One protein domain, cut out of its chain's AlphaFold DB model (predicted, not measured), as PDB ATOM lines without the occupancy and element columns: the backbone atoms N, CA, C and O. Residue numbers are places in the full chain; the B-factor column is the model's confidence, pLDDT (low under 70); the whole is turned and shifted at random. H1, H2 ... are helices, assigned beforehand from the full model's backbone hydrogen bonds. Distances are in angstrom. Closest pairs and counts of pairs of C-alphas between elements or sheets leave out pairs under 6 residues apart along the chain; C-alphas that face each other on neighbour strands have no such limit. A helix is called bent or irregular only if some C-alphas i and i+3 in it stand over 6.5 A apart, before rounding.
ATOM      1  N   SER A   2     168.562 147.489 196.349       94.12
ATOM      2  CA  SER A   2     167.641 147.198 195.231       94.12
ATOM      3  C   SER A   2     166.823 145.909 195.363       94.12
ATOM      4  O   SER A   2     165.621 145.957 195.156       94.12
ATOM      5  N   ALA A   3     167.429 144.788 195.771       95.06
ATOM      6  CA  ALA A   3     166.713 143.513 195.910       95.06
ATOM      7  C   ALA A   3     165.562 143.560 196.936       95.06
ATOM      8  O   ALA A   3     164.504 142.986 196.703       95.06
ATOM      9  N   VAL A   4     165.744 144.273 198.054       93.19
ATOM     10  CA  VAL A   4     164.717 144.397 199.103       93.19
ATOM     11  C   VAL A   4     163.569 145.291 198.628       93.19
ATOM     12  O   VAL A   4     162.405 144.965 198.844       93.19
ATOM     13  N   PHE A   5     163.888 146.381 197.926       96.31
ATOM     14  CA  PHE A   5     162.880 147.248 197.310       96.31
ATOM     15  C   PHE A   5     162.124 146.545 196.180       96.31
ATOM     16  O   PHE A   5     160.915 146.698 196.088       96.31
ATOM     17  N   GLU A   6     162.803 145.739 195.364       97.12
ATOM     18  CA  GLU A   6     162.166 144.918 194.330       97.12
ATOM     19  C   GLU A   6     161.202 143.894 194.937       97.12
ATOM     20  O   GLU A   6     160.069 143.755 194.480       97.12
ATOM     21  N   PHE A   7     161.612 143.215 196.012       94.69
ATOM     22  CA  PHE A   7     160.744 142.293 196.742       94.69
ATOM     23  C   PHE A   7     159.505 142.999 197.310       94.69
ATOM     24  O   PHE A   7     158.396 142.494 197.158       94.69
ATOM     25  N   ALA A   8     159.665 144.173 197.925       94.31
ATOM     26  CA  ALA A   8     158.539 144.943 198.453       94.31
ATOM     27  C   ALA A   8     157.619 145.496 197.349       94.31
ATOM     28  O   ALA A   8     156.411 145.596 197.551       94.31
ATOM     29  N   ASP A   9     158.177 145.824 196.182       95.25
ATOM     30  CA  ASP A   9     157.436 146.297 195.010       95.25
ATOM     31  C   ASP A   9     156.537 145.197 194.428       95.25
ATOM     32  O   ASP A   9     155.352 145.415 194.169       95.25
ATOM     33  N   THR A  10     157.107 144.001 194.281       95.56
ATOM     34  CA  THR A  10     156.458 142.821 193.692       95.56
ATOM     35  C   THR A  10     155.548 142.082 194.675       95.56
ATOM     36  O   THR A  10     154.528 141.526 194.271       95.56
ATOM     37  N   HIS A  11     155.870 142.101 195.972       93.69
ATOM     38  CA  HIS A  11     155.164 141.356 197.019       93.69
ATOM     39  C   HIS A  11     154.827 142.239 198.239       93.69
ATOM     40  O   HIS A  11     155.214 141.915 199.368       93.69
ATOM     41  N   PRO A  12     154.060 143.334 198.072       87.00
ATOM     42  CA  PRO A  12     153.842 144.328 199.129       87.00
ATOM     43  C   PRO A  12     153.180 143.738 200.381       87.00
ATOM     44  O   PRO A  12     153.556 144.067 201.505       87.00
ATOM     45  N   ARG A  13     152.239 142.798 200.210       86.25
ATOM     46  CA  ARG A  13     151.586 142.108 201.335       86.25
ATOM     47  C   ARG A  13     152.560 141.208 202.099       86.25
ATOM     48  O   ARG A  13     152.518 141.188 203.324       86.25
ATOM     49  N   SER A  14     153.450 140.501 201.405       89.19
ATOM     50  CA  SER A  14     154.469 139.653 202.037       89.19
ATOM     51  C   SER A  14     155.514 140.486 202.777       89.19
ATOM     52  O   SER A  14     155.889 140.140 203.894       89.19
ATOM     53  N   ALA A  15     155.934 141.616 202.201       85.50
ATOM     54  CA  ALA A  15     156.820 142.570 202.866       85.50
ATOM     55  C   ALA A  15     156.183 143.155 204.139       85.50
ATOM     56  O   ALA A  15     156.838 143.238 205.178       85.50
ATOM     57  N   ALA A  16     154.889 143.487 204.091       83.06
ATOM     58  CA  ALA A  16     154.139 143.938 205.260       83.06
ATOM     59  C   ALA A  16     154.037 142.854 206.344       83.06
ATOM     60  O   ALA A  16     154.272 143.137 207.519       83.06
ATOM     61  N   LEU A  17     153.738 141.610 205.954       83.94
ATOM     62  CA  LEU A  17     153.633 140.476 206.873       83.94
ATOM     63  C   LEU A  17     154.961 140.161 207.561       83.94
ATOM     64  O   LEU A  17     154.971 139.990 208.773       83.94
ATOM     65  N   LEU A  18     156.078 140.125 206.828       77.06
ATOM     66  CA  LEU A  18     157.397 139.840 207.407       77.06
ATOM     67  C   LEU A  18     157.784 140.844 208.490       77.06
ATOM     68  O   LEU A  18     158.344 140.470 209.517       77.06
ATOM     69  N   ALA A  19     157.452 142.111 208.284       72.81
ATOM     70  CA  ALA A  19     157.764 143.137 209.257       72.81
ATOM     71  C   ALA A  19     156.759 143.185 210.417       72.81
ATOM     72  O   ALA A  19     157.158 143.369 211.566       72.81
ATOM     73  N   GLY A  20     155.468 142.985 210.132       70.88
ATOM     74  CA  GLY A  20     154.413 142.908 211.144       70.88
ATOM     75  C   GLY A  20     154.523 141.667 212.032       70.88
ATOM     76  O   GLY A  20     154.189 141.730 213.208       70.88
ATOM     77  N   ALA A  21     155.073 140.565 211.515       71.62
ATOM     78  CA  ALA A  21     155.275 139.311 212.242       71.62
ATOM     79  C   ALA A  21     156.197 139.441 213.467       71.62
ATOM     80  O   ALA A  21     156.141 138.600 214.358       71.62
ATOM     81  N   SER A  22     157.010 140.499 213.546       63.19
ATOM     82  CA  SER A  22     157.795 140.815 214.748       63.19
ATOM     83  C   SER A  22     156.951 141.354 215.915       63.19
ATOM     84  O   SER A  22     157.404 141.298 217.056       63.19
ATOM     85  N   VAL A  23     155.738 141.844 215.635       67.75
ATOM     86  CA  VAL A  23     154.839 142.539 216.577       67.75
ATOM     87  C   VAL A  23     153.649 141.660 217.000       67.75
ATOM     88  O   VAL A  23     152.930 141.999 217.930       67.75
ATOM     89  N   VAL A  24     153.427 140.524 216.333       76.94
ATOM     90  CA  VAL A  24     152.337 139.588 216.662       76.94
ATOM     91  C   VAL A  24     152.768 138.658 217.801       76.94
ATOM     92  O   VAL A  24     153.878 138.123 217.763       76.94
ATOM     93  N   ASP A  25     151.871 138.379 218.754       80.94
ATOM     94  CA  ASP A  25     152.025 137.362 219.816       80.94
ATOM     95  C   ASP A  25     151.894 135.917 219.284       80.94
ATOM     96  O   ASP A  25     151.289 135.045 219.901       80.94
ATOM     97  N   GLU A  26     152.463 135.647 218.110       90.31
ATOM     98  CA  GLU A  26     152.506 134.324 217.491       90.31
ATOM     99  C   GLU A  26     153.976 133.891 217.346       90.31
ATOM    100  O   GLU A  26     154.690 134.380 216.458       90.31
ATOM    101  N   PRO A  27     154.475 132.977 218.201       88.44
ATOM    102  CA  PRO A  27     155.890 132.615 218.242       88.44
ATOM    103  C   PRO A  27     156.427 132.050 216.925       88.44
ATOM    104  O   PRO A  27     157.608 132.223 216.613       88.44
ATOM    105  N   SER A  28     155.591 131.350 216.151       89.06
ATOM    106  CA  SER A  28     155.999 130.825 214.845       89.06
ATOM    107  C   SER A  28     156.273 131.951 213.842       89.06
ATOM    108  O   SER A  28     157.314 131.935 213.181       89.06
ATOM    109  N   ALA A  29     155.417 132.976 213.810       87.38
ATOM    110  CA  ALA A  29     155.575 134.151 212.961       87.38
ATOM    111  C   ALA A  29     156.834 134.951 213.335       87.38
ATOM    112  O   ALA A  29     157.643 135.276 212.463       87.38
ATOM    113  N   GLN A  30     157.064 135.181 214.633       88.69
ATOM    114  CA  GLN A  30     158.269 135.868 215.108       88.69
ATOM    115  C   GLN A  30     159.550 135.118 214.720       88.69
ATOM    116  O   GLN A  30     160.522 135.736 214.281       88.69
ATOM    117  N   ARG A  31     159.567 133.782 214.855       89.12
ATOM    118  CA  ARG A  31     160.716 132.959 214.443       89.12
ATOM    119  C   ARG A  31     160.987 133.073 212.948       89.12
ATOM    120  O   ARG A  31     162.142 133.248 212.573       89.12
ATOM    121  N   MET A  32     159.950 133.026 212.113       88.50
ATOM    122  CA  MET A  32     160.103 133.178 210.664       88.50
ATOM    123  C   MET A  32     160.663 134.553 210.286       88.50
ATOM    124  O   MET A  32     161.599 134.633 209.491       88.50
ATOM    125  N   ALA A  33     160.146 135.629 210.887       87.62
ATOM    126  CA  ALA A  33     160.643 136.985 210.650       87.62
ATOM    127  C   ALA A  33     162.118 137.131 211.055       87.62
ATOM    128  O   ALA A  33     162.935 137.626 210.275       87.62
ATOM    129  N   ARG A  34     162.484 136.624 212.242       88.88
ATOM    130  CA  ARG A  34     163.878 136.612 212.712       88.88
ATOM    131  C   ARG A  34     164.778 135.804 211.785       88.88
ATOM    132  O   ARG A  34     165.854 136.272 211.443       88.88
ATOM    133  N   GLN A  35     164.337 134.632 211.331       91.81
ATOM    134  CA  GLN A  35     165.114 133.790 210.422       91.81
ATOM    135  C   GLN A  35     165.377 134.483 209.080       91.81
ATOM    136  O   GLN A  35     166.505 134.447 208.589       91.81
ATOM    137  N   ALA A  36     164.372 135.149 208.504       90.75
ATOM    138  CA  ALA A  36     164.545 135.920 207.276       90.75
ATOM    139  C   ALA A  36     165.567 137.057 207.455       90.75
ATOM    140  O   ALA A  36     166.452 137.226 206.616       90.75
ATOM    141  N   ALA A  37     165.493 137.792 208.572       91.00
ATOM    142  CA  ALA A  37     166.472 138.826 208.905       91.00
ATOM    143  C   ALA A  37     167.887 138.244 209.068       91.00
ATOM    144  O   ALA A  37     168.821 138.756 208.454       91.00
ATOM    145  N   THR A  38     168.044 137.134 209.800       93.50
ATOM    146  CA  THR A  38     169.334 136.449 209.983       93.50
ATOM    147  C   THR A  38     169.960 136.045 208.650       93.50
ATOM    148  O   THR A  38     171.135 136.318 208.427       93.50
ATOM    149  N   ILE A  39     169.185 135.474 207.722       95.31
ATOM    150  CA  ILE A  39     169.689 135.081 206.395       95.31
ATOM    151  C   ILE A  39     170.256 136.291 205.636       95.31
ATOM    152  O   ILE A  39     171.332 136.200 205.038       95.31
ATOM    153  N   CYS A  40     169.554 137.426 205.664       94.56
ATOM    154  CA  CYS A  40     170.018 138.657 205.025       94.56
ATOM    155  C   CYS A  40     171.275 139.226 205.704       94.56
ATOM    156  O   CYS A  40     172.216 139.615 205.009       94.56
ATOM    157  N   THR A  41     171.318 139.233 207.038       94.75
ATOM    158  CA  THR A  41     172.477 139.683 207.827       94.75
ATOM    159  C   THR A  41     173.708 138.824 207.566       94.75
ATOM    160  O   THR A  41     174.795 139.355 207.344       94.75
ATOM    161  N   ASP A  42     173.557 137.503 207.509       94.38
ATOM    162  CA  ASP A  42     174.657 136.586 207.218       94.38
ATOM    163  C   ASP A  42     175.175 136.761 205.786       94.38
ATOM    164  O   ASP A  42     176.382 136.709 205.537       94.38
ATOM    165  N   ALA A  43     174.274 136.991 204.824       95.50
ATOM    166  CA  ALA A  43     174.652 137.258 203.441       95.50
ATOM    167  C   ALA A  43     175.467 138.552 203.309       95.50
ATOM    168  O   ALA A  43     176.506 138.552 202.644       95.50
ATOM    169  N   LEU A  44     175.040 139.631 203.974       93.38
ATOM    170  CA  LEU A  44     175.779 140.891 203.979       93.38
ATOM    171  C   LEU A  44     177.108 140.763 204.741       93.38
ATOM    172  O   LEU A  44     178.127 141.243 204.253       93.38
ATOM    173  N   SER A  45     177.131 140.034 205.862       91.81
ATOM    174  CA  SER A  45     178.357 139.767 206.631       91.81
ATOM    175  C   SER A  45     179.410 139.068 205.770       91.81
ATOM    176  O   SER A  45     180.571 139.471 205.756       91.81
ATOM    177  N   ARG A  46     179.007 138.050 204.994       92.00
ATOM    178  CA  ARG A  46     179.904 137.362 204.050       92.00
ATOM    179  C   ARG A  46     180.411 138.288 202.948       92.00
ATOM    180  O   ARG A  46     181.585 138.219 202.605       92.00
ATOM    181  N   ALA A  47     179.555 139.157 202.411       91.62
ATOM    182  CA  ALA A  47     179.951 140.121 201.384       91.62
ATOM    183  C   ALA A  47     180.950 141.170 201.909       91.62
ATOM    184  O   ALA A  47     181.801 141.640 201.158       91.62
ATOM    185  N   LEU A  48     180.864 141.514 203.198       88.69
ATOM    186  CA  LEU A  48     181.749 142.469 203.865       88.69
ATOM    187  C   LEU A  48     183.002 141.831 204.477       88.69
ATOM    188  O   LEU A  48     183.855 142.561 204.968       88.69
ATOM    189  N   ALA A  49     183.164 140.507 204.420       88.06
ATOM    190  CA  ALA A  49     184.328 139.817 204.982       88.06
ATOM    191  C   ALA A  49     185.698 140.380 204.524       88.06
ATOM    192  O   ALA A  49     186.606 140.428 205.355       88.06
ATOM    193  N   PRO A  50     185.877 140.864 203.273       89.75
ATOM    194  CA  PRO A  50     187.122 141.522 202.854       89.75
ATOM    195  C   PRO A  50     187.375 142.900 203.493       89.75
ATOM    196  O   PRO A  50     188.483 143.420 203.390       89.75
ATOM    197  N   TYR A  51     186.367 143.498 204.135       85.38
ATOM    198  CA  TYR A  51     186.382 144.841 204.724       85.38
ATOM    199  C   TYR A  51     186.107 144.765 206.238       85.38
ATOM    200  O   TYR A  51     185.020 145.126 206.696       85.38
ATOM    201  N   PRO A  52     187.058 144.255 207.040       73.38
ATOM    202  CA  PRO A  52     186.818 143.977 208.448       73.38
ATOM    203  C   PRO A  52     186.549 145.257 209.248       73.38
ATOM    204  O   PRO A  52     187.337 146.201 209.250       73.38
ATOM    205  N   VAL A  53     185.432 145.255 209.972       74.19
ATOM    206  CA  VAL A  53     185.082 146.280 210.962       74.19
ATOM    207  C   VAL A  53     185.800 145.959 212.277       74.19
ATOM    208  O   VAL A  53     185.971 144.790 212.630       74.19
ATOM    209  N   ALA A  54     186.225 146.980 213.025       74.88
ATOM    210  CA  ALA A  54     186.894 146.785 214.308       74.88
ATOM    211  C   ALA A  54     185.968 146.088 215.331       74.88
ATOM    212  O   ALA A  54     185.019 146.676 215.846       74.88
ATOM    213  N   GLY A  55     186.278 144.830 215.652       76.25
ATOM    214  CA  GLY A  55     185.540 144.006 216.613       76.25
ATOM    215  C   GLY A  55     184.364 143.244 215.990       76.25
ATOM    216  O   GLY A  55     183.452 143.827 215.408       76.25
ATOM    217  N   ALA A  56     184.349 141.919 216.171       72.00
ATOM    218  CA  ALA A  56     183.358 141.028 215.560       72.00
ATOM    219  C   ALA A  56     181.904 141.368 215.943       72.00
ATOM    220  O   ALA A  56     181.020 141.349 215.089       72.00
ATOM    221  N   GLN A  57     181.658 141.735 217.207       77.88
ATOM    222  CA  GLN A  57     180.324 142.140 217.672       77.88
ATOM    223  C   GLN A  57     179.855 143.449 217.022       77.88
ATOM    224  O   GLN A  57     178.688 143.557 216.649       77.88
ATOM    225  N   HIS A  58     180.758 144.414 216.817       79.69
ATOM    226  CA  HIS A  58     180.433 145.659 216.120       79.69
ATOM    227  C   HIS A  58     180.120 145.406 214.643       79.69
ATOM    228  O   HIS A  58     179.147 145.950 214.129       79.69
ATOM    229  N   GLY A  59     180.890 144.542 213.972       86.06
ATOM    230  CA  GLY A  59     180.638 144.176 212.576       86.06
ATOM    231  C   GLY A  59     179.274 143.510 212.373       86.06
ATOM    232  O   GLY A  59     178.537 143.885 211.458       86.06
ATOM    233  N   TRP A  60     178.903 142.575 213.254       88.06
ATOM    234  CA  TRP A  60     177.589 141.933 213.195       88.06
ATOM    235  C   TRP A  60     176.454 142.932 213.433       88.06
ATOM    236  O   TRP A  60     175.512 142.968 212.643       88.06
ATOM    237  N   LEU A  61     176.566 143.775 214.465       91.38
ATOM    238  CA  LEU A  61     175.540 144.767 214.789       91.38
ATOM    239  C   LEU A  61     175.322 145.740 213.626       91.38
ATOM    240  O   LEU A  61     174.193 145.925 213.188       91.38
ATOM    241  N   VAL A  62     176.397 146.300 213.063       90.94
ATOM    242  CA  VAL A  62     176.314 147.194 211.895       90.94
ATOM    243  C   VAL A  62     175.612 146.501 210.729       90.94
ATOM    244  O   VAL A  62     174.735 147.081 210.092       90.94
ATOM    245  N   THR A  63     175.965 145.245 210.465       93.06
ATOM    246  CA  THR A  63     175.371 144.474 209.373       93.06
ATOM    247  C   THR A  63     173.876 144.232 209.593       93.06
ATOM    248  O   THR A  63     173.082 144.419 208.667       93.06
ATOM    249  N   ALA A  64     173.488 143.852 210.812       93.62
ATOM    250  CA  ALA A  64     172.098 143.624 211.185       93.62
ATOM    251  C   ALA A  64     171.258 144.904 211.049       93.62
ATOM    252  O   ALA A  64     170.180 144.871 210.454       93.62
ATOM    253  N   GLU A  65     171.779 146.044 211.508       93.88
ATOM    254  CA  GLU A  65     171.074 147.327 211.426       93.88
ATOM    255  C   GLU A  65     170.925 147.824 209.984       93.88
ATOM    256  O   GLU A  65     169.865 148.318 209.603       93.88
ATOM    257  N   VAL A  66     171.933 147.634 209.126       95.00
ATOM    258  CA  VAL A  66     171.811 147.969 207.696       95.00
ATOM    259  C   VAL A  66     170.685 147.167 207.036       95.00
ATOM    260  O   VAL A  66     169.908 147.719 206.251       95.00
ATOM    261  N   VAL A  67     170.565 145.877 207.358       94.62
ATOM    262  CA  VAL A  67     169.476 145.020 206.863       94.62
ATOM    263  C   VAL A  67     168.124 145.492 207.400       94.62
ATOM    264  O   VAL A  67     167.179 145.625 206.619       94.62
ATOM    265  N   ALA A  68     168.032 145.788 208.698       93.06
ATOM    266  CA  ALA A  68     166.800 146.243 209.334       93.06
ATOM    267  C   ALA A  68     166.300 147.571 208.738       93.06
ATOM    268  O   ALA A  68     165.129 147.672 208.365       93.06
ATOM    269  N   ILE A  69     167.187 148.558 208.556       95.00
ATOM    270  CA  ILE A  69     166.864 149.842 207.912       95.00
ATOM    271  C   ILE A  69     166.353 149.608 206.487       95.00
ATOM    272  O   ILE A  69     165.312 150.143 206.106       95.00
ATOM    273  N   ALA A  70     167.045 148.775 205.704       94.88
ATOM    274  CA  ALA A  70     166.645 148.471 204.334       94.88
ATOM    275  C   ALA A  70     165.231 147.875 204.253       94.88
ATOM    276  O   ALA A  70     164.429 148.284 203.411       94.88
ATOM    277  N   GLN A  71     164.929 146.913 205.128       93.12
ATOM    278  CA  GLN A  71     163.629 146.248 205.196       93.12
ATOM    279  C   GLN A  71     162.522 147.208 205.639       93.12
ATOM    280  O   GLN A  71     161.457 147.232 205.019       93.12
ATOM    281  N   ALA A  72     162.776 148.023 206.666       92.44
ATOM    282  CA  ALA A  72     161.823 149.010 207.159       92.44
ATOM    283  C   ALA A  72     161.481 150.051 206.083       92.44
ATOM    284  O   ALA A  72     160.308 150.242 205.771       92.44
ATOM    285  N   CYS A  73     162.489 150.649 205.439       94.31
ATOM    286  CA  CYS A  73     162.268 151.646 204.392       94.31
ATOM    287  C   CYS A  73     161.514 151.071 203.184       94.31
ATOM    288  O   CYS A  73     160.595 151.714 202.679       94.31
ATOM    289  N   ALA A  74     161.860 149.862 202.728       94.69
ATOM    290  CA  ALA A  74     161.177 149.225 201.602       94.69
ATOM    291  C   ALA A  74     159.713 148.883 201.924       94.69
ATOM    292  O   ALA A  74     158.828 149.112 201.097       94.69
ATOM    293  N   ARG A  75     159.449 148.375 203.135       92.00
ATOM    294  CA  ARG A  75     158.091 148.125 203.630       92.00
ATOM    295  C   ARG A  75     157.278 149.408 203.664       92.00
ATOM    296  O   ARG A  75     156.178 149.434 203.118       92.00
ATOM    297  N   ASP A  76     157.795 150.442 204.319       92.50
ATOM    298  CA  ASP A  76     157.064 151.691 204.523       92.50
ATOM    299  C   ASP A  76     156.779 152.362 203.178       92.50
ATOM    300  O   ASP A  76     155.652 152.785 202.927       92.50
ATOM    301  N   TRP A  77     157.750 152.358 202.261       95.06
ATOM    302  CA  TRP A  77     157.559 152.812 200.884       95.06
ATOM    303  C   TRP A  77     156.427 152.055 200.171       95.06
ATOM    304  O   TRP A  77     155.562 152.683 199.564       95.06
ATOM    305  N   ALA A  78     156.384 150.723 200.267       93.06
ATOM    306  CA  ALA A  78     155.339 149.924 199.627       93.06
ATOM    307  C   ALA A  78     153.952 150.136 200.269       93.06
ATOM    308  O   ALA A  78     152.960 150.277 199.554       93.06
ATOM    309  N   LEU A  79     153.879 150.193 201.603       90.50
ATOM    310  CA  LEU A  79     152.628 150.345 202.358       90.50
ATOM    311  C   LEU A  79     152.001 151.734 202.229       90.50
ATOM    312  O   LEU A  79     150.780 151.858 202.253       90.50
ATOM    313  N   THR A  80     152.818 152.771 202.067       92.12
ATOM    314  CA  THR A  80     152.350 154.159 201.902       92.12
ATOM    315  C   THR A  80     151.942 154.491 200.464       92.12
ATOM    316  O   THR A  80     151.714 155.652 200.139       92.12
ATOM    317  N   GLY A  81     151.832 153.485 199.591       92.06
ATOM    318  CA  GLY A  81     151.419 153.680 198.203       92.06
ATOM    319  C   GLY A  81     152.533 154.197 197.294       92.06
ATOM    320  O   GLY A  81     152.235 154.799 196.269       92.06
ATOM    321  N   LYS A  82     153.804 153.941 197.639       93.69
ATOM    322  CA  LYS A  82     154.987 154.284 196.829       93.69
ATOM    323  C   LYS A  82     155.077 155.795 196.543       93.69
ATOM    324  O   LYS A  82     155.087 156.200 195.383       93.69
ATOM    325  N   PRO A  83     155.178 156.645 197.587       92.25
ATOM    326  CA  PRO A  83     155.103 158.108 197.463       92.25
ATOM    327  C   PRO A  83     156.262 158.737 196.672       92.25
ATOM    328  O   PRO A  83     156.183 159.899 196.286       92.25
ATOM    329  N   LEU A  84     157.340 157.982 196.447       94.69
ATOM    330  CA  LEU A  84     158.493 158.362 195.636       94.69
ATOM    331  C   LEU A  84     158.765 157.269 194.592       94.69
ATOM    332  O   LEU A  84     158.494 156.091 194.869       94.69
ATOM    333  N   PRO A  85     159.372 157.601 193.437       97.25
ATOM    334  CA  PRO A  85     159.904 156.601 192.517       97.25
ATOM    335  C   PRO A  85     160.830 155.608 193.235       97.25
ATOM    336  O   PRO A  85     161.621 155.987 194.102       97.25
ATOM    337  N   LYS A  86     160.777 154.323 192.856       97.19
ATOM    338  CA  LYS A  86     161.576 153.253 193.491       97.19
ATOM    339  C   LYS A  86     163.073 153.584 193.539       97.19
ATOM    340  O   LYS A  86     163.726 153.344 194.551       97.19
ATOM    341  N   SER A  87     163.615 154.158 192.465       97.38
ATOM    342  CA  SER A  87     165.015 154.591 192.385       97.38
ATOM    343  C   SER A  87     165.366 155.659 193.425       97.38
ATOM    344  O   SER A  87     166.420 155.571 194.052       97.38
ATOM    345  N   GLU A  88     164.481 156.629 193.659       96.81
ATOM    346  CA  GLU A  88     164.672 157.681 194.663       96.81
ATOM    347  C   GLU A  88     164.568 157.134 196.089       96.81
ATOM    348  O   GLU A  88     165.368 157.499 196.952       96.81
ATOM    349  N   ALA A  89     163.644 156.203 196.339       96.50
ATOM    350  CA  ALA A  89     163.530 155.533 197.632       96.50
ATOM    351  C   ALA A  89     164.780 154.683 197.948       96.50
ATOM    352  O   ALA A  89     165.312 154.730 199.065       96.50
ATOM    353  N   ILE A  90     165.313 153.973 196.943       96.94
ATOM    354  CA  ILE A  90     166.582 153.237 197.044       96.94
ATOM    355  C   ILE A  90     167.744 154.195 197.321       96.94
ATOM    356  O   ILE A  90     168.543 153.927 198.219       96.94
ATOM    357  N   ALA A  91     167.845 155.299 196.577       95.06
ATOM    358  CA  ALA A  91     168.910 156.286 196.752       95.06
ATOM    359  C   ALA A  91     168.867 156.919 198.150       95.06
ATOM    360  O   ALA A  91     169.896 156.997 198.817       95.06
ATOM    361  N   THR A  92     167.675 157.278 198.629       94.12
ATOM    362  CA  THR A  92     167.452 157.831 199.974       94.12
ATOM    363  C   THR A  92     167.900 156.853 201.060       94.12
ATOM    364  O   THR A  92     168.687 157.212 201.935       94.12
ATOM    365  N   THR A  93     167.469 155.593 200.971       95.56
ATOM    366  CA  THR A  93     167.818 154.553 201.955       95.56
ATOM    367  C   THR A  93     169.316 154.241 201.933       95.56
ATOM    368  O   THR A  93     169.948 154.092 202.974       95.56
ATOM    369  N   THR A  94     169.911 154.192 200.739       95.69
ATOM    370  CA  THR A  94     171.356 153.985 200.569       95.69
ATOM    371  C   THR A  94     172.146 155.144 201.174       95.69
ATOM    372  O   THR A  94     173.107 154.911 201.903       95.69
ATOM    373  N   GLY A  95     171.719 156.387 200.929       94.50
ATOM    374  CA  GLY A  95     172.330 157.583 201.507       94.50
ATOM    375  C   GLY A  95     172.274 157.591 203.033       94.50
ATOM    376  O   GLY A  95     173.290 157.881 203.666       94.50
ATOM    377  N   LEU A  96     171.139 157.192 203.621       93.44
ATOM    378  CA  LEU A  96     170.987 157.035 205.070       93.44
ATOM    379  C   LEU A  96     171.986 156.019 205.638       93.44
ATOM    380  O   LEU A  96     172.672 156.324 206.607       93.44
ATOM    381  N   CYS A  97     172.116 154.837 205.031       93.81
ATOM    382  CA  CYS A  97     173.062 153.822 205.508       93.81
ATOM    383  C   CYS A  97     174.534 154.211 205.302       93.81
ATOM    384  O   CYS A  97     175.389 153.741 206.045       93.81
ATOM    385  N   TRP A  98     174.842 155.047 204.307       92.19
ATOM    386  CA  TRP A  98     176.221 155.422 203.977       92.19
ATOM    387  C   TRP A  98     176.724 156.640 204.754       92.19
ATOM    388  O   TRP A  98     177.855 156.665 205.229       92.19
ATOM    389  N   THR A  99     175.889 157.672 204.870       93.56
ATOM    390  CA  THR A  99     176.265 158.968 205.462       93.56
ATOM    391  C   THR A  99     175.614 159.225 206.820       93.56
ATOM    392  O   THR A  99     175.895 160.238 207.466       93.56
ATOM    393  N   GLY A 100     174.735 158.323 207.264       91.25
ATOM    394  CA  GLY A 100     173.906 158.532 208.441       91.25
ATOM    395  C   GLY A 100     173.006 159.761 208.303       91.25
ATOM    396  O   GLY A 100     172.770 160.296 207.219       91.25
ATOM    397  N   LEU A 101     172.532 160.261 209.444       89.00
ATOM    398  CA  LEU A 101     171.734 161.490 209.498       89.00
ATOM    399  C   LEU A 101     172.526 162.744 209.090       89.00
ATOM    400  O   LEU A 101     171.920 163.749 208.722       89.00
TER     401      LEU A 101
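What this domain is: This is residues 2 to 101 of the 116 residues of an uncharacterized protein of Nocardia mexicana (UniProt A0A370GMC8). One long helix, H4, runs through the middle, and the other four helices pack round it: H3 crosses it on one side, and H5 folds back along it on the opposite side as a helical hairpin. H3 and H4 make a V that opens away from their link, with the short H2 between its spread ends, while the short H1 packs on the second half of H4. The printed part has 100 residues with five named helices, H1 to H5 in order along the chain, and no named strand. Its class is all helix. It is compact, with a radius of gyration of the C-alphas of 14.2 A and spans of 39 by 35 by 22 A.

Where its parts are: H1, residues 2 to 10, begins at C-alpha 2 at (167.641, 147.198, 195.231). H2 is residues 12 to 20. H3, residues 27 to 48, is 31.2 A long from first to last C-alpha. H4, residues 56 to 79, is the longest at 34.7 A and begins at C-alpha 56 at (183.358, 141.028, 215.560). H5, residues 86 to 101, is 20.7 A long and ends at C-alpha 101 at (171.734, 161.490, 209.498). It has a kink of 40 degrees near residue 95 and is irregular: C-alphas 98 and 101 are 9.4 A apart.

How they stand to each other: H4 is the hub, touching the four other helices. Its residues 59 to 68 touch H3, opposite ways at a steep tilt of 62 degrees; the closest C-alphas are those of Thr 41 and Ala 64, 5.2 A apart. With residues 70 to 78 it touches H1, the same way at a shallow tilt of 32 degrees, closest at the C-alphas of Phe 5 and Ala 74, 5.0 A. With residues 71 to 79 it touches H2, opposite ways at a steep tilt of 47 degrees, closest at the C-alphas of Ala 15 and Arg 75, 5.7 A. With residues 66 to 77 it touches H5, opposite ways at a shallow tilt of 34.7 degrees, only just short of steep; the closest C-alphas are those of Val 66 and Cys 97, 6.4 A apart. H2 and H3 only just touch, with 3 pairs of C-alphas within 8 A, and are about perpendicular at 79 degrees; the closest C-alphas are those of Leu 18 and Ala 33, 5.4 A apart. H3 and H5 are apart. In H1, H2, H3 and H4 every O i to N i+4 pair is within hydrogen-bond range; in H5, 11 of 12 are.

The domain as a whole: The two C-alphas farthest apart are those of Gly 55 and Gly 81, 40.0 A. The printed part has no cut. The link from H1 to H2 is tight, and the other three are short. The mean pLDDT of the printed part is 89.6, and residues 22 to 23 are under 70.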